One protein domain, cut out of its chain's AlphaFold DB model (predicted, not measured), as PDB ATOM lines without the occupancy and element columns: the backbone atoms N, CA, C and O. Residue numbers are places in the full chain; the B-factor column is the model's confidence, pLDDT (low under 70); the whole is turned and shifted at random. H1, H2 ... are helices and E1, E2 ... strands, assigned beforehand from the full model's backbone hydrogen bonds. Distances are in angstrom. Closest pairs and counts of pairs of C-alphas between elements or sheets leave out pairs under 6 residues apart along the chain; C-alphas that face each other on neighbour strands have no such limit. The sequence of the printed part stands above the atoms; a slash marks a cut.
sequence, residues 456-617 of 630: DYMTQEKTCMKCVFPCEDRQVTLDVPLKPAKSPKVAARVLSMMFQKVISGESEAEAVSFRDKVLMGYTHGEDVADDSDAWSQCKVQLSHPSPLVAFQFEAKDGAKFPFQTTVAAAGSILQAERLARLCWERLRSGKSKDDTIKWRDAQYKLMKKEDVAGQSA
ATOM      1  N   ASP A 456     241.058 330.566 147.403       87.31
ATOM      2  CA  ASP A 456     241.490 329.307 146.774       87.31
ATOM      3  C   ASP A 456     242.421 329.535 145.562       87.31
ATOM      4  O   ASP A 456     243.095 328.605 145.113       87.31
ATOM      5  N   TYR A 457     242.462 330.762 145.034       93.25
ATOM      6  CA  TYR A 457     243.191 331.152 143.821       93.25
ATOM      7  C   TYR A 457     244.224 332.252 144.069       93.25
ATOM      8  O   TYR A 457     244.858 332.723 143.122       93.25
ATOM      9  N   MET A 458     244.387 332.682 145.325       97.06
ATOM     10  CA  MET A 458     245.308 333.753 145.680       97.06
ATOM     11  C   MET A 458     246.726 333.249 145.911       97.06
ATOM     12  O   MET A 458     246.965 332.264 146.609       97.06
ATOM     13  N   THR A 459     247.685 334.009 145.401       96.62
ATOM     14  CA  THR A 459     249.108 333.856 145.687       96.62
ATOM     15  C   THR A 459     249.707 335.216 146.003       96.62
ATOM     16  O   THR A 459     249.469 336.192 145.289       96.62
ATOM     17  N   GLN A 460     250.516 335.278 147.056       96.88
ATOM     18  CA  GLN A 460     251.288 336.473 147.365       96.88
ATOM     19  C   GLN A 460     252.573 336.485 146.532       96.88
ATOM     20  O   GLN A 460     253.388 335.568 146.628       96.88
ATOM     21  N   GLU A 461     252.765 337.540 145.745       97.06
ATOM     22  CA  GLU A 461     254.012 337.831 145.040       97.06
ATOM     23  C   GLU A 461     254.793 338.939 145.775       97.06
ATOM     24  O   GLU A 461     254.333 339.513 146.765       97.06
ATOM     25  N   LYS A 462     256.007 339.255 145.304       97.19
ATOM     26  CA  LYS A 462     256.889 340.241 145.956       97.19
ATOM     27  C   LYS A 462     256.258 341.637 146.046       97.19
ATOM     28  O   LYS A 462     256.519 342.366 146.998       97.19
ATOM     29  N   THR A 463     255.469 342.026 145.045       97.75
ATOM     30  CA  THR A 463     254.946 343.394 144.892       97.75
ATOM     31  C   THR A 463     253.423 343.475 144.845       97.75
ATOM     32  O   THR A 463     252.885 344.581 144.942       97.75
ATOM     33  N   CYS A 464     252.713 342.350 144.739       97.88
ATOM     34  CA  CYS A 464     251.255 342.308 144.668       97.88
ATOM     35  C   CYS A 464     250.678 341.040 145.315       97.88
ATOM     36  O   CYS A 464     251.375 340.053 145.549       97.88
ATOM     37  N   MET A 465     249.379 341.081 145.600       98.19
ATOM     38  CA  MET A 465     248.562 339.884 145.774       98.19
ATOM     39  C   MET A 465     247.909 339.572 144.428       98.19
ATOM     40  O   MET A 465     247.314 340.469 143.833       98.19
ATOM     41  N   LYS A 466     248.009 338.330 143.951       97.88
ATOM     42  CA  LYS A 466     247.509 337.912 142.636       97.88
ATOM     43  C   LYS A 466     246.470 336.808 142.778       97.88
ATOM     44  O   LYS A 466     246.623 335.942 143.631       97.88
ATOM     45  N   CYS A 467     245.422 336.843 141.963       97.38
ATOM     46  CA  CYS A 467     244.361 335.843 141.905       97.38
ATOM     47  C   CYS A 467     244.210 335.378 140.459       97.38
ATOM     48  O   CYS A 467     243.952 336.197 139.577       97.38
ATOM     49  N   VAL A 468     244.387 334.077 140.218       96.31
ATOM     50  CA  VAL A 468     244.276 333.480 138.880       96.31
ATOM     51  C   VAL A 468     243.244 332.366 138.918       96.31
ATOM     52  O   VAL A 468     243.494 331.319 139.510       96.31
ATOM     53  N   PHE A 469     242.093 332.570 138.284       93.19
ATOM     54  CA  PHE A 469     240.962 331.646 138.376       93.19
ATOM     55  C   PHE A 469     240.293 331.409 137.016       93.19
ATOM     56  O   PHE A 469     240.329 332.281 136.145       93.19
ATOM     57  N   PRO A 470     239.702 330.221 136.797       90.00
ATOM     58  CA  PRO A 470     238.902 329.962 135.609       90.00
ATOM     59  C   PRO A 470     237.548 330.674 135.723       90.00
ATOM     60  O   PRO A 470     236.874 330.574 136.750       90.00
ATOM     61  N   CYS A 471     237.143 331.369 134.666       86.12
ATOM     62  CA  CYS A 471     235.833 331.994 134.535       86.12
ATOM     63  C   CYS A 471     235.322 331.691 133.125       86.12
ATOM     64  O   CYS A 471     235.918 332.149 132.151       86.12
ATOM     65  N   GLU A 472     234.268 330.878 133.028       84.62
ATOM     66  CA  GLU A 472     233.764 330.351 131.750       84.62
ATOM     67  C   GLU A 472     234.885 329.653 130.952       84.62
ATOM     68  O   GLU A 472     235.574 328.785 131.494       84.62
ATOM     69  N   ASP A 473     235.095 330.049 129.696       86.62
ATOM     70  CA  ASP A 473     236.070 329.456 128.777       86.62
ATOM     71  C   ASP A 473     237.449 330.140 128.820       86.62
ATOM     72  O   ASP A 473     238.300 329.902 127.960       86.62
ATOM     73  N   ARG A 474     237.702 331.004 129.814       92.50
ATOM     74  CA  ARG A 474     238.956 331.766 129.926       92.50
ATOM     75  C   ARG A 474     239.543 331.764 131.336       92.50
ATOM     76  O   ARG A 474     238.874 331.513 132.336       92.50
ATOM     77  N   GLN A 475     240.838 332.057 131.414       94.88
ATOM     78  CA  GLN A 475     241.537 332.288 132.674       94.88
ATOM     79  C   GLN A 475     241.581 333.791 132.953       94.88
ATOM     80  O   GLN A 475     242.092 334.555 132.138       94.88
ATOM     81  N   VAL A 476     241.060 334.200 134.106       96.12
ATOM     82  CA  VAL A 476     241.074 335.589 134.575       96.12
ATOM     83  C   VAL A 476     242.248 335.772 135.530       96.12
ATOM     84  O   VAL A 476     242.461 334.946 136.421       96.12
ATOM     85  N   THR A 477     243.005 336.858 135.358       97.81
ATOM     86  CA  THR A 477     244.094 337.250 136.264       97.81
ATOM     87  C   THR A 477     243.810 338.625 136.844       97.81
ATOM     88  O   THR A 477     243.699 339.600 136.110       97.81
ATOM     89  N   LEU A 478     243.730 338.705 138.168       98.31
ATOM     90  CA  LEU A 478     243.562 339.951 138.908       98.31
ATOM     91  C   LEU A 478     244.753 340.142 139.844       98.31
ATOM     92  O   LEU A 478     245.233 339.178 140.443       98.31
ATOM     93  N   ASP A 479     245.197 341.379 140.023       98.25
ATOM     94  CA  ASP A 479     246.246 341.711 140.980       98.25
ATOM     95  C   ASP A 479     245.947 343.002 141.751       98.25
ATOM     96  O   ASP A 479     245.300 343.936 141.263       98.25
ATOM     97  N   VAL A 480     246.435 343.037 142.990       98.44
ATOM     98  CA  VAL A 480     246.390 344.204 143.867       98.44
ATOM     99  C   VAL A 480     247.804 344.528 144.344       98.44
ATOM    100  O   VAL A 480     248.377 343.753 145.119       98.44
ATOM    101  N   PRO A 481     248.382 345.671 143.933       98.25
ATOM    102  CA  PRO A 481     249.716 346.064 144.370       98.25
ATOM    103  C   PRO A 481     249.793 346.288 145.891       98.25
ATOM    104  O   PRO A 481     248.948 346.960 146.485       98.25
ATOM    105  N   LEU A 482     250.848 345.775 146.532       97.38
ATOM    106  CA  LEU A 482     251.024 345.856 147.991       97.38
ATOM    107  C   LEU A 482     251.287 347.290 148.472       97.38
ATOM    108  O   LEU A 482     250.837 347.673 149.548       97.38
ATOM    109  N   LYS A 483     251.984 348.112 147.676       96.62
ATOM    110  CA  LYS A 483     252.338 349.499 148.038       96.62
ATOM    111  C   LYS A 483     251.114 350.399 148.310       96.62
ATOM    112  O   LYS A 483     251.112 351.059 149.353       96.62
ATOM    113  N   PRO A 484     250.095 350.477 147.431       96.88
ATOM    114  CA  PRO A 484     248.867 351.215 147.724       96.88
ATOM    115  C   PRO A 484     247.986 350.511 148.766       96.88
ATOM    116  O   PRO A 484     247.353 351.195 149.561       96.88
ATOM    117  N   ALA A 485     247.984 349.174 148.824       96.62
ATOM    118  CA  ALA A 485     247.211 348.423 149.817       96.62
ATOM    119  C   ALA A 485     247.788 348.492 151.245       96.62
ATOM    120  O   ALA A 485     247.075 348.221 152.205       96.62
ATOM    121  N   LYS A 486     249.067 348.857 151.398       95.88
ATOM    122  CA  LYS A 486     249.827 348.963 152.660       95.88
ATOM    123  C   LYS A 486     250.080 347.646 153.399       95.88
ATOM    124  O   LYS A 486     251.073 347.569 154.112       95.88
ATOM    125  N   SER A 487     249.262 346.611 153.211       95.88
ATOM    126  CA  SER A 487     249.521 345.268 153.738       95.88
ATOM    127  C   SER A 487     249.024 344.158 152.799       95.88
ATOM    128  O   SER A 487     248.091 344.377 152.015       95.88
ATOM    129  N   PRO A 488     249.594 342.939 152.888       96.75
ATOM    130  CA  PRO A 488     249.091 341.775 152.158       96.75
ATOM    131  C   PRO A 488     247.635 341.440 152.486       96.75
ATOM    132  O   PRO A 488     246.884 341.048 151.596       96.75
ATOM    133  N   LYS A 489     247.203 341.640 153.741       96.44
ATOM    134  CA  LYS A 489     245.817 341.389 154.159       96.44
ATOM    135  C   LYS A 489     244.837 342.329 153.472       96.44
ATOM    136  O   LYS A 489     243.842 341.861 152.926       96.44
ATOM    137  N   VAL A 490     245.132 343.627 153.420       97.12
ATOM    138  CA  VAL A 490     244.293 344.595 152.694       97.12
ATOM    139  C   VAL A 490     244.284 344.280 151.197       97.12
ATOM    140  O   VAL A 490     243.215 344.286 150.588       97.12
ATOM    141  N   ALA A 491     245.434 343.925 150.614       97.75
ATOM    142  CA  ALA A 491     245.508 343.535 149.208       97.75
ATOM    143  C   ALA A 491     244.631 342.310 148.904       97.75
ATOM    144  O   ALA A 491     243.852 342.340 147.953       97.75
ATOM    145  N   ALA A 492     244.683 341.276 149.752       97.06
ATOM    146  CA  ALA A 492     243.806 340.111 149.655       97.06
ATOM    147  C   ALA A 492     242.323 340.495 149.773       97.06
ATOM    148  O   ALA A 492     241.510 340.012 148.995       97.06
ATOM    149  N   ARG A 493     241.949 341.411 150.680       96.81
ATOM    150  CA  ARG A 493     240.554 341.882 150.790       96.81
ATOM    151  C   ARG A 493     240.065 342.543 149.507       96.81
ATOM    152  O   ARG A 493     238.999 342.177 149.018       96.81
ATOM    153  N   VAL A 494     240.837 343.478 148.953       97.81
ATOM    154  CA  VAL A 494     240.487 344.150 147.692       97.81
ATOM    155  C   VAL A 494     240.368 343.127 146.565       97.81
ATOM    156  O   VAL A 494     239.398 343.152 145.816       97.81
ATOM    157  N   LEU A 495     241.296 342.175 146.501       97.81
ATOM    158  CA  LEU A 495     241.297 341.125 145.494       97.81
ATOM    159  C   LEU A 495     240.080 340.197 145.619       97.81
ATOM    160  O   LEU A 495     239.481 339.851 144.604       97.81
ATOM    161  N   SER A 496     239.641 339.863 146.841       95.81
ATOM    162  CA  SER A 496     238.389 339.127 147.066       95.81
ATOM    163  C   SER A 496     237.176 339.921 146.575       95.81
ATOM    164  O   SER A 496     236.255 339.333 146.015       95.81
ATOM    165  N   MET A 497     237.160 341.250 146.732       97.00
ATOM    166  CA  MET A 497     236.078 342.091 146.203       97.00
ATOM    167  C   MET A 497     236.090 342.149 144.668       97.00
ATOM    168  O   MET A 497     235.034 342.009 144.054       97.00
ATOM    169  N   MET A 498     237.265 342.301 144.045       97.75
ATOM    170  CA  MET A 498     237.415 342.250 142.582       97.75
ATOM    171  C   MET A 498     236.978 340.892 142.021       97.75
ATOM    172  O   MET A 498     236.298 340.822 141.005       97.75
ATOM    173  N   PHE A 499     237.324 339.804 142.707       95.94
ATOM    174  CA  PHE A 499     236.883 338.464 142.346       95.94
ATOM    175  C   PHE A 499     235.347 338.354 142.366       95.94
ATOM    176  O   PHE A 499     234.754 337.880 141.403       95.94
ATOM    177  N   GLN A 500     234.682 338.847 143.421       92.00
ATOM    178  CA  GLN A 500     233.213 338.830 143.510       92.00
ATOM    179  C   GLN A 500     232.549 339.648 142.397       92.00
ATOM    180  O   GLN A 500     231.516 339.236 141.873       92.00
ATOM    181  N   LYS A 501     233.155 340.777 142.017       94.25
ATOM    182  CA  LYS A 501     232.725 341.615 140.892       94.25
ATOM    183  C   LYS A 501     232.722 340.826 139.578       94.25
ATOM    184  O   LYS A 501     231.683 340.737 138.931       94.25
ATOM    185  N   VAL A 502     233.838 340.169 139.252       95.12
ATOM    186  CA  VAL A 502     233.956 339.362 138.023       95.12
ATOM    187  C   VAL A 502     232.995 338.171 138.026       95.12
ATOM    188  O   VAL A 502     232.306 337.936 137.042       95.12
ATOM    189  N   ILE A 503     232.876 337.450 139.146       89.19
ATOM    190  CA  ILE A 503     231.931 336.324 139.263       89.19
ATOM    191  C   ILE A 503     230.464 336.781 139.173       89.19
ATOM    192  O   ILE A 503     229.604 336.000 138.774       89.19
ATOM    193  N   SER A 504     230.172 338.043 139.498       87.38
ATOM    194  CA  SER A 504     228.840 338.639 139.332       87.38
ATOM    195  C   SER A 504     228.570 339.144 137.906       87.38
ATOM    196  O   SER A 504     227.508 339.715 137.667       87.38
ATOM    197  N   GLY A 505     229.502 338.937 136.969       91.38
ATOM    198  CA  GLY A 505     229.359 339.292 135.556       91.38
ATOM    199  C   GLY A 505     230.001 340.620 135.147       91.38
ATOM    200  O   GLY A 505     229.856 341.011 133.992       91.38
ATOM    201  N   GLU A 506     230.707 341.319 136.044       95.06
ATOM    202  CA  GLU A 506     231.451 342.533 135.672       95.06
ATOM    203  C   GLU A 506     232.751 342.185 134.927       95.06
ATOM    204  O   GLU A 506     233.386 341.152 135.160       95.06
ATOM    205  N   SER A 507     233.172 343.061 134.019       96.44
ATOM    206  CA  SER A 507     234.400 342.885 133.246       96.44
ATOM    207  C   SER A 507     235.662 343.020 134.112       96.44
ATOM    208  O   SER A 507     235.663 343.638 135.180       96.44
ATOM    209  N   GLU A 508     236.791 342.491 133.628       96.88
ATOM    210  CA  GLU A 508     238.090 342.683 134.295       96.88
ATOM    211  C   GLU A 508     238.458 344.165 134.414       96.88
ATOM    212  O   GLU A 508     238.963 344.596 135.449       96.88
ATOM    213  N   ALA A 509     238.159 344.959 133.382       97.69
ATOM    214  CA  ALA A 509     238.414 346.393 133.377       97.69
ATOM    215  C   ALA A 509     237.604 347.120 134.465       97.69
ATOM    216  O   ALA A 509     238.144 347.977 135.168       97.69
ATOM    217  N   GLU A 510     236.337 346.746 134.661       97.75
ATOM    218  CA  GLU A 510     235.495 347.276 135.739       97.75
ATOM    219  C   GLU A 510     236.003 346.848 137.116       97.75
ATOM    220  O   GLU A 510     236.074 347.673 138.028       97.75
ATOM    221  N   ALA A 511     236.437 345.593 137.270       97.44
ATOM    222  CA  ALA A 511     237.038 345.114 138.511       97.44
ATOM    223  C   ALA A 511     238.351 345.853 138.846       97.44
ATOM    224  O   ALA A 511     238.593 346.190 140.007       97.44
ATOM    225  N   VAL A 512     239.182 346.157 137.843       98.00
ATOM    226  CA  VAL A 512     240.415 346.953 137.984       98.00
ATOM    227  C   VAL A 512     240.103 348.413 138.325       98.00
ATOM    228  O   VAL A 512     240.680 348.962 139.260       98.00
ATOM    229  N   SER A 513     239.131 349.030 137.653       97.75
ATOM    230  CA  SER A 513     238.675 350.383 137.995       97.75
ATOM    231  C   SER A 513     238.119 350.442 139.425       97.75
ATOM    232  O   SER A 513     238.415 351.361 140.197       97.75
ATOM    233  N   PHE A 514     237.371 349.410 139.825       97.56
ATOM    234  CA  PHE A 514     236.867 349.254 141.181       97.56
ATOM    235  C   PHE A 514     238.004 349.140 142.204       97.56
ATOM    236  O   PHE A 514     237.966 349.838 143.220       97.56
ATOM    237  N   ARG A 515     239.039 348.333 141.935       98.00
ATOM    238  CA  ARG A 515     240.251 348.239 142.768       98.00
ATOM    239  C   ARG A 515     240.865 349.610 143.012       98.00
ATOM    240  O   ARG A 515     241.114 349.969 144.162       98.00
ATOM    241  N   ASP A 516     241.089 350.369 141.946       97.94
ATOM    242  CA  ASP A 516     241.765 351.663 142.022       97.94
ATOM    243  C   ASP A 516     240.932 352.665 142.830       97.94
ATOM    244  O   ASP A 516     241.459 353.340 143.714       97.94
ATOM    245  N   LYS A 517     239.607 352.676 142.633       96.88
ATOM    246  CA  LYS A 517     238.672 353.479 143.437       96.88
ATOM    247  C   LYS A 517     238.697 353.098 144.920       96.88
ATOM    248  O   LYS A 517     238.699 353.977 145.781       96.88
ATOM    249  N   VAL A 518     238.701 351.800 145.229       97.31
ATOM    250  CA  VAL A 518     238.726 351.287 146.608       97.31
ATOM    251  C   VAL A 518     240.039 351.644 147.307       97.31
ATOM    252  O   VAL A 518     240.008 352.078 148.460       97.31
ATOM    253  N   LEU A 519     241.175 351.510 146.617       97.25
ATOM    254  CA  LEU A 519     242.497 351.856 147.144       97.25
ATOM    255  C   LEU A 519     242.689 353.367 147.308       97.25
ATOM    256  O   LEU A 519     243.269 353.796 148.301       97.25
ATOM    257  N   MET A 520     242.178 354.178 146.379       95.75
ATOM    258  CA  MET A 520     242.291 355.640 146.440       95.75
ATOM    259  C   MET A 520     241.621 356.227 147.688       95.75
ATOM    260  O   MET A 520     242.130 357.180 148.268       95.75
ATOM    261  N   GLY A 521     240.500 355.648 148.131       91.94
ATOM    262  CA  GLY A 521     239.808 356.075 149.352       91.94
ATOM    263  C   GLY A 521     240.438 355.564 150.655       91.94
ATOM    264  O   GLY A 521     239.920 355.847 151.737       91.94
ATOM    265  N   TYR A 522     241.504 354.764 150.598       95.56
ATOM    266  CA  TYR A 522     242.108 354.173 151.788       95.56
ATOM    267  C   TYR A 522     243.230 355.053 152.338       95.56
ATOM    268  O   TYR A 522     244.370 355.014 151.881       95.56
ATOM    269  N   THR A 523     242.910 355.823 153.377       91.50
ATOM    270  CA  THR A 523     243.864 356.719 154.054       91.50
ATOM    271  C   THR A 523     244.826 356.002 155.012       91.50
ATOM    272  O   THR A 523     245.720 356.641 155.557       91.50
ATOM    273  N   HIS A 524     244.709 354.672 155.159       80.19
ATOM    274  CA  HIS A 524     245.505 353.843 156.074       80.19
ATOM    275  C   HIS A 524     245.308 354.207 157.568       80.19
ATOM    276  O   HIS A 524     244.438 355.005 157.912       80.19
ATOM    277  N   GLY A 525     246.008 353.518 158.476       90.38
ATOM    278  CA  GLY A 525     245.934 353.684 159.933       90.38
ATOM    279  C   GLY A 525     246.181 352.368 160.675       90.38
ATOM    280  O   GLY A 525     246.223 351.310 160.050       90.38
ATOM    281  N   GLU A 526     246.305 352.423 162.004       94.31
ATOM    282  CA  GLU A 526     246.447 351.230 162.859       94.31
ATOM    283  C   GLU A 526     245.289 350.252 162.609       94.31
ATOM    284  O   GLU A 526     244.128 350.633 162.732       94.31
ATOM    285  N   ASP A 527     245.575 349.019 162.213       96.62
ATOM    286  CA  ASP A 527     244.574 347.966 162.002       96.62
ATOM    287  C   ASP A 527     244.814 346.832 163.007       96.62
ATOM    288  O   ASP A 527     245.748 346.874 163.807       96.62
ATOM    289  N   VAL A 528     243.961 345.815 162.980       97.25
ATOM    290  CA  VAL A 528     244.150 344.610 163.790       97.25
ATOM    291  C   VAL A 528     245.335 343.781 163.282       97.25
ATOM    292  O   VAL A 528     245.728 343.887 162.118       97.25
ATOM    293  N   ALA A 529     245.877 342.915 164.140       97.12
ATOM    294  CA  ALA A 529     246.944 341.990 163.764       97.12
ATOM    295  C   ALA A 529     246.535 341.069 162.594       97.12
ATOM    296  O   ALA A 529     245.359 340.744 162.411       97.12
ATOM    297  N   ASP A 530     247.510 340.627 161.798       94.94
ATOM    298  CA  ASP A 530     247.281 339.800 160.603       94.94
ATOM    299  C   ASP A 530     246.644 338.431 160.919       94.94
ATOM    300  O   ASP A 530     245.983 337.836 160.058       94.94
ATOM    301  N   ASP A 531     246.825 337.935 162.143       94.25
ATOM    302  CA  ASP A 531     246.270 336.689 162.677       94.25
ATOM    303  C   ASP A 531     244.934 336.874 163.422       94.25
ATOM    304  O   ASP A 531     244.357 335.899 163.897       94.25
ATOM    305  N   SER A 532     244.405 338.100 163.494       96.75
ATOM    306  CA  SER A 532     243.097 338.367 164.093       96.75
ATOM    307  C   SER A 532     241.966 337.685 163.314       96.75
ATOM    308  O   SER A 532     241.832 337.839 162.094       96.75
ATOM    309  N   ASP A 533     241.060 337.022 164.036       94.06
ATOM    310  CA  ASP A 533     239.834 336.449 163.467       94.06
ATOM    311  C   ASP A 533     238.943 337.512 162.803       94.06
ATOM    312  O   ASP A 533     238.152 337.183 161.911       94.06
ATOM    313  N   ALA A 534     239.085 338.791 163.173       97.12
ATOM    314  CA  ALA A 534     238.294 339.893 162.633       97.12
ATOM    315  C   ALA A 534     238.383 339.995 161.099       97.12
ATOM    316  O   ALA A 534     237.407 340.379 160.454       97.12
ATOM    317  N   TRP A 535     239.504 339.585 160.492       96.56
ATOM    318  CA  TRP A 535     239.655 339.510 159.032       96.56
ATOM    319  C   TRP A 535     238.631 338.582 158.366       96.56
ATOM    320  O   TRP A 535     238.199 338.839 157.242       96.56
ATOM    321  N   SER A 536     238.235 337.510 159.055       91.38
ATOM    322  CA  SER A 536     237.237 336.550 158.574       91.38
ATOM    323  C   SER A 536     235.802 336.967 158.912       91.38
ATOM    324  O   SER A 536     234.882 336.649 158.157       91.38
ATOM    325  N   GLN A 537     235.615 337.695 160.018       94.94
ATOM    326  CA  GLN A 537     234.299 338.063 160.547       94.94
ATOM    327  C   GLN A 537     233.740 339.347 159.918       94.94
ATOM    328  O   GLN A 537     232.535 339.454 159.698       94.94
ATOM    329  N   CYS A 538     234.594 340.323 159.609       97.00
ATOM    330  CA  CYS A 538     234.182 341.634 159.112       97.00
ATOM    331  C   CYS A 538     234.285 341.695 157.581       97.00
ATOM    332  O   CYS A 538     235.347 341.998 157.039       97.00
ATOM    333  N   LYS A 539     233.177 341.421 156.880       91.69
ATOM    334  CA  LYS A 539     233.110 341.447 155.408       91.69
ATOM    335  C   LYS A 539     232.165 342.539 154.909       91.69
ATOM    336  O   LYS A 539     231.048 342.673 155.411       91.69
ATOM    337  N   VAL A 540     232.602 343.306 153.910       96.06
ATOM    338  CA  VAL A 540     231.741 344.274 153.217       96.06
ATOM    339  C   VAL A 540     230.584 343.592 152.474       96.06
ATOM    340  O   VAL A 540     230.749 342.545 151.851       96.06
ATOM    341  N   GLN A 541     229.413 344.219 152.515       93.31
ATOM    342  CA  GLN A 541     228.225 343.872 151.742       93.31
ATOM    343  C   GLN A 541     228.088 344.860 150.576       93.31
ATOM    344  O   GLN A 541     227.501 345.932 150.721       93.31
ATOM    345  N   LEU A 542     228.676 344.514 149.424       90.38
ATOM    346  CA  LEU A 542     228.701 345.383 148.236       90.38
ATOM    347  C   LEU A 542     227.341 345.507 147.536       90.38
ATOM    348  O   LEU A 542     227.128 346.465 146.804       90.38
ATOM    349  N   SER A 543     226.428 344.561 147.763       87.19
ATOM    350  CA  SER A 543     225.088 344.553 147.166       87.19
ATOM    351  C   SER A 543     224.106 345.524 147.832       87.19
ATOM    352  O   SER A 543     223.011 345.732 147.317       87.19
ATOM    353  N   HIS A 544     224.455 346.096 148.989       88.44
ATOM    354  CA  HIS A 544     223.604 347.073 149.661       88.44
ATOM    355  C   HIS A 544     223.703 348.438 148.947       88.44
ATOM    356  O   HIS A 544     224.824 348.858 148.651       88.44
ATOM    357  N   PRO A 545     222.592 349.181 148.733       88.06
ATOM    358  CA  PRO A 545     222.618 350.497 148.070       88.06
ATOM    359  C   PRO A 545     223.594 351.492 148.710       88.06
ATOM    360  O   PRO A 545     224.199 352.320 148.034       88.06
ATOM    361  N   SER A 546     223.780 351.357 150.024       90.75
ATOM    362  CA  SER A 546     224.807 352.044 150.804       90.75
ATOM    363  C   SER A 546     225.755 351.003 151.397       90.75
ATOM    364  O   SER A 546     225.443 350.494 152.478       90.75
ATOM    365  N   PRO A 547     226.864 350.636 150.726       94.00
ATOM    366  CA  PRO A 547     227.733 349.556 151.181       94.00
ATOM    367  C   PRO A 547     228.099 349.688 152.663       94.00
ATOM    368  O   PRO A 547     228.366 350.782 153.178       94.00
ATOM    369  N   LEU A 548     228.074 348.562 153.365       96.81
ATOM    370  CA  LEU A 548     228.321 348.490 154.801       96.81
ATOM    371  C   LEU A 548     229.121 347.240 155.142       96.81
ATOM    372  O   LEU A 548     229.172 346.291 154.364       96.81
ATOM    373  N   VAL A 549     229.746 347.239 156.310       97.94
ATOM    374  CA  VAL A 549     230.444 346.077 156.857       97.94
ATOM    375  C   VAL A 549     229.694 345.683 158.109       97.94
ATOM    376  O   VAL A 549     229.623 346.462 159.057       97.94
ATOM    377  N   ALA A 550     229.104 344.495 158.105       96.12
ATOM    378  CA  ALA A 550     228.341 343.987 159.235       96.12
ATOM    379  C   ALA A 550     228.908 342.653 159.705       96.12
ATOM    380  O   ALA A 550     229.385 341.846 158.908       96.12
ATOM    381  N   PHE A 551     228.817 342.422 161.009       97.12
ATOM    382  CA  PHE A 551     229.152 341.151 161.632       97.12
ATOM    383  C   PHE A 551     228.203 340.863 162.800       97.12
ATOM    384  O   PHE A 551     227.599 341.770 163.377       97.12
ATOM    385  N   GLN A 552     228.062 339.583 163.134       96.56
ATOM    386  CA  GLN A 552     227.397 339.132 164.356       96.56
ATOM    387  C   GLN A 552     228.473 338.860 165.399       96.56
ATOM    388  O   GLN A 552     229.425 338.134 165.120       96.56
ATOM    389  N   PHE A 553     228.337 339.443 166.585       96.31
ATOM    390  CA  PHE A 553     229.258 339.211 167.690       96.31
ATOM    391  C   PHE A 553     228.562 338.406 168.784       96.31
ATOM    392  O   PHE A 553     227.422 338.709 169.130       96.31
ATOM    393  N   GLU A 554     229.236 337.388 169.315       94.44
ATOM    394  CA  GLU A 554     228.774 336.588 170.453       94.44
ATOM    395  C   GLU A 554     229.549 337.028 171.700       94.44
ATOM    396  O   GLU A 554     230.766 336.864 171.778       94.44
ATOM    397  N   ALA A 555     228.854 337.651 172.652       92.12
ATOM    398  CA  ALA A 555     229.431 338.055 173.926       92.12
ATOM    399  C   ALA A 555     229.781 336.837 174.799       92.12
ATOM    400  O   ALA A 555     229.391 335.705 174.521       92.12
ATOM    401  N   LYS A 556     230.533 337.068 175.883       88.88
ATOM    402  CA  LYS A 556     230.987 336.000 176.797       88.88
ATOM    403  C   LYS A 556     229.836 335.240 177.471       88.88
ATOM    404  O   LYS A 556     230.023 334.098 177.872       88.88
ATOM    405  N   ASP A 557     228.671 335.867 177.589       88.12
ATOM    406  CA  ASP A 557     227.426 335.277 178.093       88.12
ATOM    407  C   ASP A 557     226.648 334.485 177.018       88.12
ATOM    408  O   ASP A 557     225.591 333.923 177.299       88.12
ATOM    409  N   GLY A 558     227.164 334.422 175.785       87.56
ATOM    410  CA  GLY A 558     226.520 333.789 174.635       87.56
ATOM    411  C   GLY A 558     225.479 334.667 173.936       87.56
ATOM    412  O   GLY A 558     224.871 334.223 172.956       87.56
ATOM    413  N   ALA A 559     225.250 335.904 174.396       88.00
ATOM    414  CA  ALA A 559     224.335 336.823 173.736       88.00
ATOM    415  C   ALA A 559     224.904 337.244 172.376       88.00
ATOM    416  O   ALA A 559     226.042 337.707 172.269       88.00
ATOM    417  N   LYS A 560     224.099 337.103 171.319       94.25
ATOM    418  CA  LYS A 560     224.471 337.524 169.964       94.25
ATOM    419  C   LYS A 560     223.872 338.875 169.648       94.25
ATOM    420  O   LYS A 560     222.681 339.087 169.867       94.25
ATOM    421  N   PHE A 561     224.669 339.768 169.080       95.31
ATOM    422  CA  PHE A 561     224.156 341.028 168.566       95.31
ATOM    423  C   PHE A 561     224.808 341.427 167.239       95.31
ATOM    424  O   PHE A 561     226.002 341.192 167.030       95.31
ATOM    425  N   PRO A 562     224.043 342.091 166.353       97.31
ATOM    426  CA  PRO A 562     224.596 342.679 165.147       97.31
ATOM    427  C   PRO A 562     225.429 343.920 165.486       97.31
ATOM    428  O   PRO A 562     225.065 344.720 166.361       97.31
ATOM    429  N   PHE A 563     226.508 344.105 164.733       98.31
ATOM    430  CA  PHE A 563     227.311 345.321 164.700       98.31
ATOM    431  C   PHE A 563     227.603 345.697 163.246       98.31
ATOM    432  O   PHE A 563     227.785 344.820 162.402       98.31
ATOM    433  N   GLN A 564     227.651 346.997 162.949       97.88
ATOM    434  CA  GLN A 564     227.957 347.473 161.602       97.88
ATOM    435  C   GLN A 564     228.782 348.761 161.587       97.88
ATOM    436  O   GLN A 564     228.661 349.614 162.477       97.88
ATOM    437  N   THR A 565     229.560 348.919 160.521       98.44
ATOM    438  CA  THR A 565     230.141 350.184 160.067       98.44
ATOM    439  C   THR A 565     229.642 350.497 158.656       98.44
ATOM    440  O   THR A 565     229.297 349.591 157.897       98.44
ATOM    441  N   THR A 566     229.542 351.775 158.292       97.38
ATOM    442  CA  THR A 566     228.990 352.191 156.993       97.38
ATOM    443  C   THR A 566     230.030 352.948 156.187       97.38
ATOM    444  O   THR A 566     230.787 353.756 156.728       97.38
ATOM    445  N   VAL A 567     230.047 352.718 154.873       96.94
ATOM    446  CA  VAL A 567     231.000 353.381 153.971       96.94
ATOM    447  C   VAL A 567     230.794 354.893 153.953       96.94
ATOM    448  O   VAL A 567     231.765 355.638 153.994       96.94
ATOM    449  N   ALA A 568     229.542 355.354 154.002       96.06
ATOM    450  CA  ALA A 568     229.224 356.781 154.042       96.06
ATOM    451  C   ALA A 568     229.800 357.505 155.275       96.06
ATOM    452  O   ALA A 568     230.159 358.675 155.186       96.06
ATOM    453  N   ALA A 569     229.887 356.833 156.428       96.56
ATOM    454  CA  ALA A 569     230.439 357.433 157.641       96.56
ATOM    455  C   ALA A 569     231.968 357.310 157.726       96.56
ATOM    456  O   ALA A 569     232.606 358.179 158.315       96.56
ATOM    457  N   ALA A 570     232.537 356.250 157.141       96.69
ATOM    458  CA  ALA A 570     233.973 355.969 157.147       96.69
ATOM    459  C   ALA A 570     234.749 356.598 155.972       96.69
ATOM    460  O   ALA A 570     235.967 356.473 155.918       96.69
ATOM    461  N   GLY A 571     234.062 357.191 154.992       95.69
ATOM    462  CA  GLY A 571     234.662 357.797 153.797       95.69
ATOM    463  C   GLY A 571     235.018 356.797 152.686       95.69
ATOM    464  O   GLY A 571     234.923 357.131 151.508       95.69
ATOM    465  N   SER A 572     235.356 355.544 153.019       96.75
ATOM    466  CA  SER A 572     235.645 354.497 152.026       96.75
ATOM    467  C   SER A 572     235.325 353.075 152.495       96.75
ATOM    468  O   SER A 572     235.116 352.811 153.681       96.75
ATOM    469  N   ILE A 573     235.296 352.134 151.539       97.56
ATOM    470  CA  ILE A 573     235.069 350.699 151.798       97.56
ATOM    471  C   ILE A 573     236.132 350.136 152.746       97.56
ATOM    472  O   ILE A 573     235.790 349.497 153.741       97.56
ATOM    473  N   LEU A 574     237.412 350.402 152.476       97.62
ATOM    474  CA  LEU A 574     238.502 349.863 153.290       97.62
ATOM    475  C   LEU A 574     238.560 350.493 154.683       97.62
ATOM    476  O   LEU A 574     238.877 349.786 155.639       97.62
ATOM    477  N   GLN A 575     238.195 351.773 154.833       97.38
ATOM    478  CA  GLN A 575     238.088 352.381 156.163       97.38
ATOM    479  C   GLN A 575     236.909 351.823 156.962       97.38
ATOM    480  O   GLN A 575     237.051 351.560 158.157       97.38
ATOM    481  N   ALA A 576     235.769 351.557 156.316       98.00
ATOM    482  CA  ALA A 576     234.650 350.889 156.976       98.00
ATOM    483  C   ALA A 576     235.043 349.481 157.455       98.00
ATOM    484  O   ALA A 576     234.757 349.134 158.603       98.00
ATOM    485  N   GLU A 577     235.732 348.689 156.622       98.00
ATOM    486  CA  GLU A 577     236.199 347.349 157.013       98.00
ATOM    487  C   GLU A 577     237.228 347.410 158.148       98.00
ATOM    488  O   GLU A 577     237.106 346.652 159.112       98.00
ATOM    489  N   ARG A 578     238.193 348.336 158.085       98.12
ATOM    490  CA  ARG A 578     239.170 348.564 159.161       98.12
ATOM    491  C   ARG A 578     238.486 348.900 160.483       98.12
ATOM    492  O   ARG A 578     238.750 348.254 161.495       98.12
ATOM    493  N   LEU A 579     237.563 349.865 160.488       98.19
ATOM    494  CA  LEU A 579     236.826 350.223 161.702       98.19
ATOM    495  C   LEU A 579     235.992 349.058 162.236       98.19
ATOM    496  O   LEU A 579     235.933 348.870 163.448       98.19
ATOM    497  N   ALA A 580     235.382 348.255 161.360       98.38
ATOM    498  CA  ALA A 580     234.643 347.072 161.784       98.38
ATOM    499  C   ALA A 580     235.557 346.064 162.490       98.38
ATOM    500  O   ALA A 580     235.184 345.571 163.554       98.38
ATOM    501  N   ARG A 581     236.760 345.809 161.953       98.44
ATOM    502  CA  ARG A 581     237.744 344.910 162.575       98.44
ATOM    503  C   ARG A 581     238.209 345.414 163.938       98.44
ATOM    504  O   ARG A 581     238.215 344.653 164.901       98.44
ATOM    505  N   LEU A 582     238.518 346.706 164.048       98.44
ATOM    506  CA  LEU A 582     238.891 347.324 165.324       98.44
ATOM    507  C   LEU A 582     237.745 347.248 166.345       98.44
ATOM    508  O   LEU A 582     237.971 346.920 167.507       98.44
ATOM    509  N   CYS A 583     236.500 347.497 165.926       98.50
ATOM    510  CA  CYS A 583     235.330 347.305 166.784       98.50
ATOM    511  C   CYS A 583     235.184 345.847 167.230       98.50
ATOM    512  O   CYS A 583     234.898 345.602 168.400       98.50
ATOM    513  N   TRP A 584     235.404 344.885 166.333       98.31
ATOM    514  CA  TRP A 584     235.353 343.463 166.656       98.31
ATOM    515  C   TRP A 584     236.390 343.087 167.725       98.31
ATOM    516  O   TRP A 584     236.038 342.450 168.717       98.31
ATOM    517  N   GLU A 585     237.636 343.553 167.596       98.19
ATOM    518  CA  GLU A 585     238.686 343.316 168.600       98.19
ATOM    519  C   GLU A 585     238.381 343.969 169.951       98.19
ATOM    520  O   GLU A 585     238.601 343.360 170.997       98.19
ATOM    521  N   ARG A 586     237.795 345.172 169.960       98.00
ATOM    522  CA  ARG A 586     237.353 345.821 171.209       98.00
ATOM    523  C   ARG A 586     236.270 345.015 171.920       98.00
ATOM    524  O   ARG A 586     236.299 344.886 173.145       98.00
ATOM    525  N   LEU A 587     235.323 344.459 171.169       97.88
ATOM    526  CA  LEU A 587     234.301 343.576 171.729       97.88
ATOM    527  C   LEU A 587     234.932 342.279 172.252       97.88
ATOM    528  O   LEU A 587     234.635 341.862 173.372       97.88
ATOM    529  N   ARG A 588     235.874 341.687 171.503       96.56
ATOM    530  CA  ARG A 588     236.634 340.504 171.938       96.56
ATOM    531  C   ARG A 588     237.421 340.761 173.221       96.56
ATOM    532  O   ARG A 588     237.429 339.911 174.111       96.56
ATOM    533  N   SER A 589     238.001 341.950 173.371       96.44
ATOM    534  CA  SER A 589     238.707 342.364 174.588       96.44
ATOM    535  C   SER A 589     237.769 342.664 175.771       96.44
ATOM    536  O   SER A 589     238.232 343.110 176.818       96.44
ATOM    537  N   GLY A 590     236.456 342.457 175.626       96.31
ATOM    538  CA  GLY A 590     235.464 342.613 176.690       96.31
ATOM    539  C   GLY A 590     234.885 344.019 176.843       96.31
ATOM    540  O   GLY A 590     234.261 344.291 177.866       96.31
ATOM    541  N   LYS A 591     235.077 344.928 175.875       97.62
ATOM    542  CA  LYS A 591     234.364 346.215 175.888       97.62
ATOM    543  C   LYS A 591     232.884 345.998 175.584       97.62
ATOM    544  O   LYS A 591     232.522 345.116 174.807       97.62
ATOM    545  N   SER A 592     232.030 346.821 176.188       96.69
ATOM    546  CA  SER A 592     230.591 346.757 175.943       96.69
ATOM    547  C   SER A 592     230.252 347.169 174.504       96.69
ATOM    548  O   SER A 592     231.029 347.857 173.822       96.69
ATOM    549  N   LYS A 593     229.065 346.765 174.035       97.00
ATOM    550  CA  LYS A 593     228.535 347.192 172.734       97.00
ATOM    551  C   LYS A 593     228.450 348.717 172.651       97.00
ATOM    552  O   LYS A 593     228.915 349.292 171.669       97.00
ATOM    553  N   ASP A 594     227.930 349.356 173.695       97.75
ATOM    554  CA  ASP A 594     227.713 350.803 173.729       97.75
ATOM    555  C   ASP A 594     229.028 351.584 173.747       97.75
ATOM    556  O   ASP A 594     229.173 352.557 173.008       97.75
ATOM    557  N   ASP A 595     230.030 351.128 174.504       97.94
ATOM    558  CA  ASP A 595     231.357 351.756 174.498       97.94
ATOM    559  C   ASP A 595     232.043 351.613 173.140       97.94
ATOM    560  O   ASP A 595     232.740 352.520 172.677       97.94
ATOM    561  N   THR A 596     231.835 350.477 172.473       98.25
ATOM    562  CA  THR A 596     232.376 350.234 171.133       98.25
ATOM    563  C   THR A 596     231.675 351.098 170.085       98.25
ATOM    564  O   THR A 596     232.346 351.624 169.197       98.25
ATOM    565  N   ILE A 597     230.360 351.319 170.207       98.31
ATOM    566  CA  ILE A 597     229.597 352.251 169.362       98.31
ATOM    567  C   ILE A 597     230.073 353.690 169.578       98.31
ATOM    568  O   ILE A 597     230.407 354.364 168.606       98.31
ATOM    569  N   LYS A 598     230.188 354.146 170.832       98.19
ATOM    570  CA  LYS A 598     230.698 355.491 171.155       98.19
ATOM    571  C   LYS A 598     232.093 355.714 170.574       98.19
ATOM    572  O   LYS A 598     232.362 356.763 169.992       98.19
ATOM    573  N   TRP A 599     232.969 354.715 170.695       98.44
ATOM    574  CA  TRP A 599     234.306 354.761 170.111       98.44
ATOM    575  C   TRP A 599     234.261 354.832 168.579       98.44
ATOM    576  O   TRP A 599     234.904 355.705 168.000       98.44
ATOM    577  N   ARG A 600     233.460 353.984 167.919       98.25
ATOM    578  CA  ARG A 600     233.261 354.004 166.459       98.25
ATOM    579  C   ARG A 600     232.796 355.380 165.977       98.25
ATOM    580  O   ARG A 600     233.332 355.913 165.012       98.25
ATOM    581  N   ASP A 601     231.822 355.968 166.663       98.06
ATOM    582  CA  ASP A 601     231.256 357.260 166.280       98.06
ATOM    583  C   ASP A 601     232.263 358.403 166.479       98.06
ATOM    584  O   ASP A 601     232.290 359.353 165.692       98.06
ATOM    585  N   ALA A 602     233.141 358.301 167.482       97.56
ATOM    586  CA  ALA A 602     234.275 359.208 167.629       97.56
ATOM    587  C   ALA A 602     235.274 359.065 166.467       97.56
ATOM    588  O   ALA A 602     235.717 360.080 165.931       97.56
ATOM    589  N   GLN A 603     235.569 357.839 166.019       97.50
ATOM    590  CA  GLN A 603     236.428 357.607 164.850       97.50
ATOM    591  C   GLN A 603     235.833 358.207 163.568       97.50
ATOM    592  O   GLN A 603     236.545 358.883 162.831       97.50
ATOM    593  N   TYR A 604     234.523 358.065 163.338       97.31
ATOM    594  CA  TYR A 604     233.857 358.726 162.205       97.31
ATOM    595  C   TYR A 604     234.007 360.250 162.235       97.31
ATOM    596  O   TYR A 604     234.203 360.878 161.196       97.31
ATOM    597  N   LYS A 605     233.925 360.870 163.420       96.62
ATOM    598  CA  LYS A 605     234.125 362.320 163.562       96.62
ATOM    599  C   LYS A 605     235.560 362.731 163.235       96.62
ATOM    600  O   LYS A 605     235.744 363.797 162.655       96.62
ATOM    601  N   LEU A 606     236.551 361.920 163.605       94.44
ATOM    602  CA  LEU A 606     237.957 362.182 163.287       94.44
ATOM    603  C   LEU A 606     238.204 362.094 161.776       94.44
ATOM    604  O   LEU A 606     238.717 363.050 161.203       94.44
ATOM    605  N   MET A 607     237.718 361.036 161.121       92.38
ATOM    606  CA  MET A 607     237.858 360.859 159.668       92.38
ATOM    607  C   MET A 607     237.223 362.012 158.878       92.38
ATOM    608  O   MET A 607     237.844 362.566 157.978       92.38
ATOM    609  N   LYS A 608     236.025 362.470 159.276       92.75
ATOM    610  CA  LYS A 608     235.384 363.635 158.640       92.75
ATOM    611  C   LYS A 608     236.195 364.924 158.780       92.75
ATOM    612  O   LYS A 608     236.166 365.757 157.879       92.75
ATOM    613  N   LYS A 609     236.883 365.124 159.910       92.06
ATOM    614  CA  LYS A 609     237.736 366.307 160.110       92.06
ATOM    615  C   LYS A 609     238.960 366.265 159.197       92.06
ATOM    616  O   LYS A 609     239.302 367.291 158.616       92.06
ATOM    617  N   GLU A 610     239.578 365.097 159.054       87.31
ATOM    618  CA  GLU A 610     240.723 364.890 158.162       87.31
ATOM    619  C   GLU A 610     240.341 365.103 156.691       87.31
ATOM    620  O   GLU A 610     241.060 365.801 155.975       87.31
ATOM    621  N   ASP A 611     239.170 364.618 156.262       86.06
ATOM    622  CA  ASP A 611     238.664 364.826 154.899       86.06
ATOM    623  C   ASP A 611     238.453 366.317 154.579       86.06
ATOM    624  O   ASP A 611     238.859 366.803 153.518       86.06
ATOM    625  N   VAL A 612     237.853 367.075 155.506       86.19
ATOM    626  CA  VAL A 612     237.630 368.525 155.342       86.19
ATOM    627  C   VAL A 612     238.956 369.293 155.322       86.19
ATOM    628  O   VAL A 612     239.125 370.215 154.515       86.19
ATOM    629  N   ALA A 613     239.917 368.908 156.167       82.75
ATOM    630  CA  ALA A 613     241.246 369.511 156.187       82.75
ATOM    631  C   ALA A 613     242.010 369.240 154.877       82.75
ATOM    632  O   ALA A 613     242.570 370.168 154.289       82.75
ATOM    633  N   GLY A 614     241.966 368.004 154.365       81.19
ATOM    634  CA  GLY A 614     242.607 367.623 153.105       81.19
ATOM    635  C   GLY A 614     242.029 368.356 151.890       81.19
ATOM    636  O   GLY A 614     242.778 368.859 151.052       81.19
ATOM    637  N   GLN A 615     240.701 368.502 151.819       81.31
ATOM    638  CA  GLN A 615     240.043 369.260 150.746       81.31
ATOM    639  C   GLN A 615     240.345 370.766 150.805       81.31
ATOM    640  O   GLN A 615     240.460 371.413 149.760       81.31
ATOM    641  N   SER A 616     240.499 371.325 152.008       79.12
ATOM    642  CA  SER A 616     240.842 372.742 152.188       79.12
ATOM    643  C   SER A 616     242.291 373.028 151.781       79.12
ATOM    644  O   SER A 616     242.551 374.020 151.101       79.12
ATOM    645  N   ALA A 617     243.223 372.121 152.101       74.38
ATOM    646  CA  ALA A 617     244.619 372.224 151.677       74.38
ATOM    647  C   ALA A 617     244.775 372.119 150.149       74.38
ATOM    648  O   ALA A 617     245.515 372.899 149.550       74.38
TER     649      ALA A 617
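What this domain is: This is residues 456 to 617 of the 630 residues of the protein "NAMPT protein" of Symbiodinium sp. CCMP2592 (UniProt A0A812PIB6). Two lobes sit side by side, each a small three-stranded sheet with a helical hairpin over one face: E1 to E3 with H2 and H3, then E4 to E6 with H6 and H7. H7 is the longest helix, and its last residues, 612 to 617, stick out free. The printed part has 162 residues with six named strands and seven named helices, in the order E1 E2 E3 H1 H2 H3 H4 E4 E5 E6 H5 H6 H7; both sheets are antiparallel, and the class is mixed. The whole is compact, with a radius of gyration of the C-alphas of 16.6 A and spans of 50 by 46 by 33 A.

Where its parts are: Find C-alpha 458 at (245.308, 333.753, 145.680), where E1 begins; it ends at 460. E2, residues 464 to 471, runs 21.1 A, and E3, 474 to 481, 23.0 A. Then come H1, 482 to 485, H2, 488 to 503, 22.1 A, and H3, 508 to 520, 18.2 A. Pick up H4 at 534 to 537 and E4 at 539 to 541, then E5, 548 to 554, 19.7 A, from C-alpha 548 at (228.321, 348.490, 154.801), and E6, 560 to 566, 20.1 A. H5, 567 to 570, and H6, 573 to 588, 22.6 A, precede H7, 593 to 617, which runs 36.5 A to C-alpha 617 at (244.619, 372.224, 151.677).

How they stand to each other: E1 E2 E3 is a meander, each strand the antiparallel neighbour of the one before; look for N 459 and O 466 at 2.8 A, and N 467 and O 478 at 2.8 A. H2 and H3 on one face make two layers; H2 runs along the strands at a height over the sheet of 8.3 A. H2 and H3, a helical hairpin, touch at Met 498 and Ala 511, C-alphas 5.0 A apart. H1 only grazes this sheet. E4 E5 E6 is a second meander, with N 541 and O 548 at 2.8 A and N 549 and O 565 at 2.9 A. H6 and H7 lie on the same face of it, again two layers, at heights over the sheet of 8.2 A and 10.0 A; H4 and H5 only graze it. H6 and H7, a helical hairpin, touch at a shallow tilt of 29 degrees, opposite ways, the C-alphas of Cys 583 and Thr 596 closest at 6.0 A. H6 is the hub, touching H3, H4, H5 and H7; H3 and H6 only just touch, only at their ends, with 3 pairs of C-alphas within 8 A, the closest being Val 518 and Ile 573 at 6.4 A. In H2, H3, H6 and H7 every O i to N i+4 pair is within hydrogen-bond range; H1, H4 and H5 are too short for one.

The domain as a whole: The C-alphas of Asp 473 and Asp 595, the two farthest apart, are 51.1 A apart. The printed part has no cut. Residues 521 to 533 make the long link from H3 to H4. Mean pLDDT of the printed part is 94.8, and no printed residue is under 70.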